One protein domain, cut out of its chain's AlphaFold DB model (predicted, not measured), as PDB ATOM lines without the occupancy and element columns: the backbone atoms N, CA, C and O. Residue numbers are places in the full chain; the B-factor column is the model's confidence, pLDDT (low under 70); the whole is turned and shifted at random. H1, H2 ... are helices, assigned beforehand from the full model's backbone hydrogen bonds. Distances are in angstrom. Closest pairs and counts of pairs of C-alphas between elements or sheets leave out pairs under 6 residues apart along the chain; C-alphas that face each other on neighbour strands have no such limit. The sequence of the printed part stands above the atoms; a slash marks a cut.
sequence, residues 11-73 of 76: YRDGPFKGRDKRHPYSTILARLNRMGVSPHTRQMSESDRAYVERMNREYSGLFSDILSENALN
ATOM      1  N   TYR A  11     -18.585 -58.143  15.554       58.00
ATOM      2  CA  TYR A  11     -17.726 -58.135  16.742       58.00
ATOM      3  C   TYR A  11     -17.763 -59.521  17.409       58.00
ATOM      4  O   TYR A  11     -18.825 -59.983  17.837       58.00
ATOM      5  N   ARG A  12     -16.614 -60.205  17.480       63.38
ATOM      6  CA  ARG A  12     -16.518 -61.558  18.058       63.38
ATOM      7  C   ARG A  12     -16.379 -61.548  19.581       63.38
ATOM      8  O   ARG A  12     -16.857 -62.480  20.230       63.38
ATOM      9  N   ASP A  13     -15.841 -60.460  20.133       57.69
ATOM     10  CA  ASP A  13     -15.548 -60.285  21.556       57.69
ATOM     11  C   ASP A  13     -15.842 -58.854  22.040       57.69
ATOM     12  O   ASP A  13     -16.051 -57.935  21.245       57.69
ATOM     13  N   GLY A  14     -15.873 -58.674  23.364       61.75
ATOM     14  CA  GLY A  14     -16.114 -57.384  24.015       61.75
ATOM     15  C   GLY A  14     -17.598 -56.994  24.152       61.75
ATOM     16  O   GLY A  14     -18.495 -57.767  23.809       61.75
ATOM     17  N   PRO A  15     -17.887 -55.781  24.657       57.16
ATOM     18  CA  PRO A  15     -19.248 -55.323  24.974       57.16
ATOM     19  C   PRO A  15     -20.155 -55.132  23.746       57.16
ATOM     20  O   PRO A  15     -21.358 -54.922  23.887       57.16
ATOM     21  N   PHE A  16     -19.592 -55.206  22.539       56.25
ATOM     22  CA  PHE A  16     -20.313 -55.073  21.274       56.25
ATOM     23  C   PHE A  16     -20.484 -56.406  20.536       56.25
ATOM     24  O   PHE A  16     -20.955 -56.399  19.399       56.25
ATOM     25  N   LYS A  17     -20.140 -57.538  21.171       68.50
ATOM     26  CA  LYS A  17     -20.246 -58.881  20.588       68.50
ATOM     27  C   LYS A  17     -21.616 -59.131  19.950       68.50
ATOM     28  O   LYS A  17     -22.650 -58.864  20.558       68.50
ATOM     29  N   GLY A  18     -21.616 -59.671  18.732       65.69
ATOM     30  CA  GLY A  18     -22.839 -59.987  17.986       65.69
ATOM     31  C   GLY A  18     -23.455 -58.806  17.231       65.69
ATOM     32  O   GLY A  18     -24.472 -58.988  16.569       65.69
ATOM     33  N   ARG A  19     -22.858 -57.611  17.304       65.19
ATOM     34  CA  ARG A  19     -23.244 -56.469  16.467       65.19
ATOM     35  C   ARG A  19     -22.409 -56.432  15.196       65.19
ATOM     36  O   ARG A  19     -21.221 -56.763  15.230       65.19
ATOM     37  N   ASP A  20     -23.017 -55.957  14.118       68.31
ATOM     38  CA  ASP A  20     -22.300 -55.643  12.887       68.31
ATOM     39  C   ASP A  20     -21.255 -54.559  13.172       68.31
ATOM     40  O   ASP A  20     -21.575 -53.489  13.713       68.31
ATOM     41  N   LYS A  21     -19.999 -54.828  12.811       67.38
ATOM     42  CA  LYS A  21     -18.980 -53.791  12.724       67.38
ATOM     43  C   LYS A  21     -19.443 -52.819  11.657       67.38
ATOM     44  O   LYS A  21     -19.666 -53.168  10.497       67.38
ATOM     45  N   ARG A  22     -19.635 -51.569  12.064       69.81
ATOM     46  CA  ARG A  22     -19.920 -50.512  11.103       69.81
ATOM     47  C   ARG A  22     -18.640 -50.211  10.354       69.81
ATOM     48  O   ARG A  22     -17.617 -49.931  10.970       69.81
ATOM     49  N   HIS A  23     -18.757 -50.199   9.034       76.62
ATOM     50  CA  HIS A  23     -17.675 -49.832   8.140       76.62
ATOM     51  C   HIS A  23     -16.983 -48.535   8.613       76.62
ATOM     52  O   HIS A  23     -17.693 -47.564   8.915       76.62
ATOM     53  N   PRO A  24     -15.638 -48.470   8.648       77.38
ATOM     54  CA  PRO A  24     -14.874 -47.324   9.156       77.38
ATOM     55  C   PRO A  24     -15.350 -45.974   8.605       77.38
ATOM     56  O   PRO A  24     -15.576 -45.027   9.359       77.38
ATOM     57  N   TYR A  25     -15.633 -45.927   7.298       80.00
ATOM     58  CA  TYR A  25     -16.253 -44.778   6.630       80.00
ATOM     59  C   TYR A  25     -17.558 -44.317   7.307       80.00
ATOM     60  O   TYR A  25     -17.696 -43.155   7.682       80.00
ATOM     61  N   SER A  26     -18.503 -45.235   7.534       80.81
ATOM     62  CA  SER A  26     -19.798 -44.924   8.157       80.81
ATOM     63  C   SER A  26     -19.644 -44.441   9.601       80.81
ATOM     64  O   SER A  26     -20.396 -43.577  10.056       80.81
ATOM     65  N   THR A  27     -18.663 -44.982  10.325       82.56
ATOM     66  CA  THR A  27     -18.351 -44.572  11.699       82.56
ATOM     67  C   THR A  27     -17.815 -43.141  11.744       82.56
ATOM     68  O   THR A  27     -18.281 -42.348  12.565       82.56
ATOM     69  N   ILE A  28     -16.908 -42.776  10.832       84.81
ATOM     70  CA  ILE A  28     -16.403 -41.403  10.696       84.81
ATOM     71  C   ILE A  28     -17.539 -40.438  10.350       84.81
ATOM     72  O   ILE A  28     -17.710 -39.432  11.042       84.81
ATOM     73  N   LEU A  29     -18.355 -40.767   9.339       85.12
ATOM     74  CA  LEU A  29     -19.491 -39.934   8.936       85.12
ATOM     75  C   LEU A  29     -20.432 -39.647  10.112       85.12
ATOM     76  O   LEU A  29     -20.813 -38.501  10.343       85.12
ATOM     77  N   ALA A  30     -20.782 -40.679  10.883       84.62
ATOM     78  CA  ALA A  30     -21.675 -40.541  12.028       84.62
ATOM     79  C   ALA A  30     -21.081 -39.660  13.139       84.62
ATOM     80  O   ALA A  30     -21.806 -38.880  13.755       84.62
ATOM     81  N   ARG A  31     -19.774 -39.776  13.409       86.94
ATOM     82  CA  ARG A  31     -19.086 -38.953  14.418       86.94
ATOM     83  C   ARG A  31     -19.022 -37.488  14.001       86.94
ATOM     84  O   ARG A  31     -19.374 -36.626  14.799       86.94
ATOM     85  N   LEU A  32     -18.636 -37.213  12.758       87.19
ATOM     86  CA  LEU A  32     -18.557 -35.846  12.239       87.19
ATOM     87  C   LEU A  32     -19.938 -35.186  12.187       87.19
ATOM     88  O   LEU A  32     -20.089 -34.062  12.662       87.19
ATOM     89  N   ASN A  33     -20.967 -35.918  11.752       87.38
ATOM     90  CA  ASN A  33     -22.344 -35.425  11.746       87.38
ATOM     91  C   ASN A  33     -22.828 -35.038  13.158       87.38
ATOM     92  O   ASN A  33     -23.406 -33.970  13.334       87.38
ATOM     93  N   ARG A  34     -22.510 -35.838  14.189       87.38
ATOM     94  CA  ARG A  34     -22.824 -35.502  15.594       87.38
ATOM     95  C   ARG A  34     -22.133 -34.231  16.090       87.38
ATOM     96  O   ARG A  34     -22.651 -33.590  16.995       87.38
ATOM     97  N   MET A  35     -20.986 -33.877  15.515       87.62
ATOM     98  CA  MET A  35     -20.287 -32.621  15.808       87.62
ATOM     99  C   MET A  35     -20.786 -31.449  14.949       87.62
ATOM    100  O   MET A  35     -20.245 -30.353  15.049       87.62
ATOM    101  N   GLY A  36     -21.789 -31.663  14.091       88.75
ATOM    102  CA  GLY A  36     -22.262 -30.660  13.136       88.75
ATOM    103  C   GLY A  36     -21.278 -30.397  11.993       88.75
ATOM    104  O   GLY A  36     -21.388 -29.378  11.315       88.75
ATOM    105  N   VAL A  37     -20.314 -31.297  11.775       87.38
ATOM    106  CA  VAL A  37     -19.297 -31.172  10.731       87.38
ATOM    107  C   VAL A  37     -19.677 -32.036   9.537       87.38
ATOM    108  O   VAL A  37     -20.020 -33.210   9.687       87.38
ATOM    109  N   SER A  38     -19.590 -31.465   8.335       80.00
ATOM    110  CA  SER A  38     -19.761 -32.215   7.093       80.00
ATOM    111  C   SER A  38     -18.408 -32.765   6.623       80.00
ATOM    112  O   SER A  38     -17.575 -31.980   6.174       80.00
ATOM    113  N   PRO A  39     -18.162 -34.086   6.703       76.69
ATOM    114  CA  PRO A  39     -16.940 -34.687   6.179       76.69
ATOM    115  C   PRO A  39     -16.764 -34.483   4.683       76.69
ATOM    116  O   PRO A  39     -17.720 -34.543   3.907       76.69
ATOM    117  N   HIS A  40     -15.501 -34.446   4.274       77.31
ATOM    118  CA  HIS A  40     -15.120 -34.761   2.909       77.31
ATOM    119  C   HIS A  40     -15.497 -36.215   2.587       77.31
ATOM    120  O   HIS A  40     -15.210 -37.139   3.356       77.31
ATOM    121  N   THR A  41     -16.127 -36.432   1.434       78.06
ATOM    122  CA  THR A  41     -16.421 -37.777   0.931       78.06
ATOM    123  C   THR A  41     -15.133 -38.540   0.607       78.06
ATOM    124  O   THR A  41     -14.070 -37.940   0.414       78.06
ATOM    125  N   ARG A  42     -15.221 -39.876   0.554       80.38
ATOM    126  CA  ARG A  42     -14.108 -40.728   0.118       80.38
ATOM    127  C   ARG A  42     -13.781 -40.416  -1.341       80.38
ATOM    128  O   ARG A  42     -14.696 -40.267  -2.153       80.38
ATOM    129  N   GLN A  43     -12.499 -40.305  -1.676       84.94
ATOM    130  CA  GLN A  43     -12.088 -40.153  -3.072       84.94
ATOM    131  C   GLN A  43     -12.229 -41.489  -3.818       84.94
ATOM    132  O   GLN A  43     -12.194 -42.562  -3.217       84.94
ATOM    133  N   MET A  44     -12.396 -41.435  -5.141       74.56
ATOM    134  CA  MET A  44     -12.763 -42.601  -5.960       74.56
ATOM    135  C   MET A  44     -11.744 -43.760  -5.890       74.56
ATOM    136  O   MET A  44     -12.136 -44.917  -6.017       74.56
ATOM    137  N   SER A  45     -10.474 -43.457  -5.608       82.94
ATOM    138  CA  SER A  45      -9.370 -44.428  -5.491       82.94
ATOM    139  C   SER A  45      -8.796 -44.532  -4.072       82.94
ATOM    140  O   SER A  45      -7.740 -45.124  -3.872       82.94
ATOM    141  N   GLU A  46      -9.443 -43.909  -3.086       81.25
ATOM    142  CA  GLU A  46      -8.977 -43.892  -1.700       81.25
ATOM    143  C   GLU A  46      -9.455 -45.158  -0.980       81.25
ATOM    144  O   GLU A  46     -10.654 -45.451  -0.956       81.25
ATOM    145  N   SER A  47      -8.512 -45.919  -0.415       81.69
ATOM    146  CA  SER A  47      -8.822 -47.061   0.448       81.69
ATOM    147  C   SER A  47      -9.440 -46.587   1.763       81.69
ATOM    148  O   SER A  47      -9.266 -45.435   2.170       81.69
ATOM    149  N   ASP A  48     -10.136 -47.472   2.472       76.75
ATOM    150  CA  ASP A  48     -10.768 -47.095   3.741       76.75
ATOM    151  C   ASP A  48      -9.746 -46.717   4.804       76.75
ATOM    152  O   ASP A  48      -9.960 -45.763   5.551       76.75
ATOM    153  N   ARG A  49      -8.582 -47.376   4.798       82.44
ATOM    154  CA  ARG A  49      -7.452 -46.979   5.633       82.44
ATOM    155  C   ARG A  49      -6.956 -45.575   5.287       82.44
ATOM    156  O   ARG A  49      -6.843 -44.749   6.186       82.44
ATOM    157  N   ALA A  50      -6.723 -45.280   4.006       84.88
ATOM    158  CA  ALA A  50      -6.250 -43.962   3.573       84.88
ATOM    159  C   ALA A  50      -7.258 -42.850   3.919       84.88
ATOM    160  O   ALA A  50      -6.867 -41.774   4.376       84.88
ATOM    161  N   TYR A  51      -8.557 -43.137   3.789       86.00
ATOM    162  CA  TYR A  51      -9.625 -42.237   4.217       86.00
ATOM    163  C   TYR A  51      -9.566 -41.956   5.720       86.00
ATOM    164  O   TYR A  51      -9.566 -40.796   6.138       86.00
ATOM    165  N   VAL A  52      -9.486 -43.006   6.542       86.06
ATOM    166  CA  VAL A  52      -9.436 -42.875   8.004       86.06
ATOM    167  C   VAL A  52      -8.165 -42.141   8.432       86.06
ATOM    168  O   VAL A  52      -8.250 -41.256   9.275       86.06
ATOM    169  N   GLU A  53      -7.006 -42.424   7.831       88.25
ATOM    170  CA  GLU A  53      -5.743 -41.728   8.115       88.25
ATOM    171  C   GLU A  53      -5.826 -40.233   7.781       88.25
ATOM    172  O   GLU A  53      -5.426 -39.387   8.590       88.25
ATOM    173  N   ARG A  54      -6.405 -39.880   6.625       89.50
ATOM    174  CA  ARG A  54      -6.618 -38.482   6.230       89.50
ATOM    175  C   ARG A  54      -7.539 -37.758   7.206       89.50
ATOM    176  O   ARG A  54      -7.192 -36.666   7.656       89.50
ATOM    177  N   MET A  55      -8.671 -38.365   7.559       89.25
ATOM    178  CA  MET A  55      -9.601 -37.810   8.545       89.25
ATOM    179  C   MET A  55      -8.955 -37.717   9.928       89.25
ATOM    180  O   MET A  55      -9.113 -36.716  10.615       89.25
ATOM    181  N   ASN A  56      -8.161 -38.704  10.336       89.62
ATOM    182  CA  ASN A  56      -7.480 -38.666  11.623       89.62
ATOM    183  C   ASN A  56      -6.491 -37.498  11.711       89.62
ATOM    184  O   ASN A  56      -6.412 -36.836  12.742       89.62
ATOM    185  N   ARG A  57      -5.780 -37.201  10.618       89.31
ATOM    186  CA  ARG A  57      -4.886 -36.041  10.531       89.31
ATOM    187  C   ARG A  57      -5.646 -34.711  10.529       89.31
ATOM    188  O   ARG A  57      -5.193 -33.766  11.164       89.31
ATOM    189  N   GLU A  58      -6.772 -34.629   9.822       90.12
ATOM    190  CA  GLU A  58      -7.602 -33.414   9.731       90.12
ATOM    191  C   GLU A  58      -8.270 -33.067  11.072       90.12
ATOM    192  O   GLU A  58      -8.355 -31.897  11.435       90.12
ATOM    193  N   TYR A  59      -8.676 -34.082  11.839       88.56
ATOM    194  CA  TYR A  59      -9.371 -33.934  13.122       88.56
ATOM    195  C   TYR A  59      -8.476 -34.259  14.329       88.56
ATOM    196  O   TYR A  59      -8.957 -34.759  15.345       88.56
ATOM    197  N   SER A  60      -7.171 -33.985  14.228       88.38
ATOM    198  CA  SER A  60      -6.215 -34.026  15.350       88.38
ATOM    199  C   SER A  60      -6.246 -35.317  16.187       88.38
ATOM    200  O   SER A  60      -6.167 -35.272  17.413       88.38
ATOM    201  N   GLY A  61      -6.359 -36.479  15.543       84.31
ATOM    202  CA  GLY A  61      -6.304 -37.777  16.220       84.31
ATOM    203  C   GLY A  61      -7.656 -38.359  16.653       84.31
ATOM    204  O   GLY A  61      -7.670 -39.423  17.274       84.31
ATOM    205  N   LEU A  62      -8.782 -37.718  16.316       85.56
ATOM    206  CA  LEU A  62     -10.141 -38.130  16.712       85.56
ATOM    207  C   LEU A  62     -10.541 -39.564  16.304       85.56
ATOM    208  O   LEU A  62     -11.463 -40.135  16.888       85.56
ATOM    209  N   PHE A  63      -9.883 -40.139  15.300       86.88
ATOM    210  CA  PHE A  63     -10.194 -41.459  14.743       86.88
ATOM    211  C   PHE A  63      -9.056 -42.465  14.945       86.88
ATOM    212  O   PHE A  63      -8.993 -43.485  14.258       86.88
ATOM    213  N   SER A  64      -8.144 -42.191  15.881       83.94
ATOM    214  CA  SER A  64      -7.013 -43.079  16.176       83.94
ATOM    215  C   SER A  64      -7.476 -44.433  16.715       83.94
ATOM    216  O   SER A  64      -6.810 -45.437  16.490       83.94
ATOM    217  N   ASP A  65      -8.642 -44.478  17.365       81.50
ATOM    218  CA  ASP A  65      -9.285 -45.716  17.805       81.50
ATOM    219  C   ASP A  65      -9.683 -46.602  16.615       81.50
ATOM    220  O   ASP A  65      -9.429 -47.803  16.641       81.50
ATOM    221  N   ILE A  66     -10.194 -46.002  15.534       80.81
ATOM    222  CA  ILE A  66     -10.551 -46.714  14.297       80.81
ATOM    223  C   ILE A  66      -9.286 -47.238  13.598       80.81
ATOM    224  O   ILE A  66      -9.283 -48.366  13.122       80.81
ATOM    225  N   LEU A  67      -8.196 -46.456  13.579       78.81
ATOM    226  CA  LEU A  67      -6.895 -46.894  13.041       78.81
ATOM    227  C   LEU A  67      -6.240 -48.006  13.866       78.81
ATOM    228  O   LEU A  67      -5.499 -48.816  13.316       78.81
ATOM    229  N   SER A  68      -6.478 -48.016  15.178       75.81
ATOM    230  CA  SER A  68      -5.970 -49.048  16.085       75.81
ATOM    231  C   SER A  68      -6.787 -50.339  16.035       75.81
ATOM    232  O   SER A  68      -6.308 -51.391  16.457       75.81
ATOM    233  N   GLU A  69      -8.016 -50.272  15.523       69.38
ATOM    234  CA  GLU A  69      -8.856 -51.443  15.337       69.38
ATOM    235  C   GLU A  69      -8.316 -52.245  14.142       69.38
ATOM    236  O   GLU A  69      -8.278 -51.764  13.009       69.38
ATOM    237  N   ASN A  70      -7.947 -53.512  14.372       57.00
ATOM    238  CA  ASN A  70      -7.515 -54.462  13.331       57.00
ATOM    239  C   ASN A  70      -8.551 -54.671  12.197       57.00
ATOM    240  O   ASN A  70      -8.294 -55.443  11.284       57.00
ATOM    241  N   ALA A  71      -9.713 -54.012  12.245       59.06
ATOM    242  CA  ALA A  71     -10.733 -54.010  11.197       59.06
ATOM    243  C   ALA A  71     -10.286 -53.294   9.905       59.06
ATOM    244  O   ALA A  71     -10.905 -53.479   8.868       59.06
ATOM    245  N   LEU A  72      -9.221 -52.483   9.952       59.78
ATOM    246  CA  LEU A  72      -8.618 -51.858   8.765       59.78
ATOM    247  C   LEU A  72      -7.434 -52.643   8.181       59.78
ATOM    248  O   LEU A  72      -6.839 -52.200   7.195       59.78
ATOM    249  N   ASN A  73      -7.057 -53.765   8.798       51.34
ATOM    250  CA  ASN A  73      -6.078 -54.674   8.223       51.34
ATOM    251  C   ASN A  73      -6.819 -55.610   7.267       51.34
ATOM    252  O   ASN A  73      -7.307 -56.662   7.672       51.34
TER     253      ASN A  73
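What this domain is: This is residues 11 to 73 of the 76 residues of an uncharacterized protein of bacterium SGD-2 (UniProt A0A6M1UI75). Two helices of equal residue count, H1 and H2, stand side by side and run the same way, joined by a long loop that returns from the end of H1 to the beginning of H2, and a short third helix, H3, packs on H2 after the chain folds back. Ahead of H1 lies a long unnamed stretch, residues 11 to 23, of which residues 13 to 18 stick out from the helices as a free loop. The printed part has 63 residues with three named helices in the order H1, H2, H3 and no named strand; the class is all helix, though under half of the residues, 27 of 63, are in named elements. The whole is compact, with a radius of gyration of the C-alphas of 12.1 A, and its C-alphas span 31 by 26 by 20 A.

Where its parts are: H1 covers residues 24 to 34 and measures 15.6 A from first to last C-alpha; it begins at C-alpha 24 at (-14.874, -47.324, 9.156). H2 covers residues 48 to 58, also 11 residues, and measures 15.3 A; it ends at C-alpha 58 at (-7.602, -33.414, 9.731). H3 covers residues 64 to 68 and ends at C-alpha 68 at (-5.970, -49.048, 16.085).

How they stand to each other: H1 and H2 touch, and their closest C-alphas, those of Tyr 25 and Asp 48, are 6.6 A apart. The two helices run the same way at a shallow tilt of 33 degrees, only just short of steep. H2 and H3 touch, with the closest C-alphas, those of Asn 56 and Ser 64, 6.4 A apart. H1 and H3 are close but not clearly touching: their closest C-alphas, those of Pro 24 and Ile 66, are 6.7 A apart, and this is the 1 pair within 8 A. In H1, H2 and H3 every pair of backbone O of residue i and N of residue i+4 is within hydrogen-bond range.

The domain as a whole: The two C-alphas farthest apart, those of Pro 15 and Met 44, are 34.1 A from each other, while the first and last printed C-alphas, those of Tyr 11 and Asn 73, are 14.8 A apart. The printed part has no cut. The link from H1 to H2, with 13 residues between them, is long, and the link from H2 to H3, with 5 residues, is tight. Residues 13 to 18 stand free. The mean pLDDT of the printed part is 77.9, and the model's confidence is low, under 70, for 17 residues: 11 to 22 and 69 to 73.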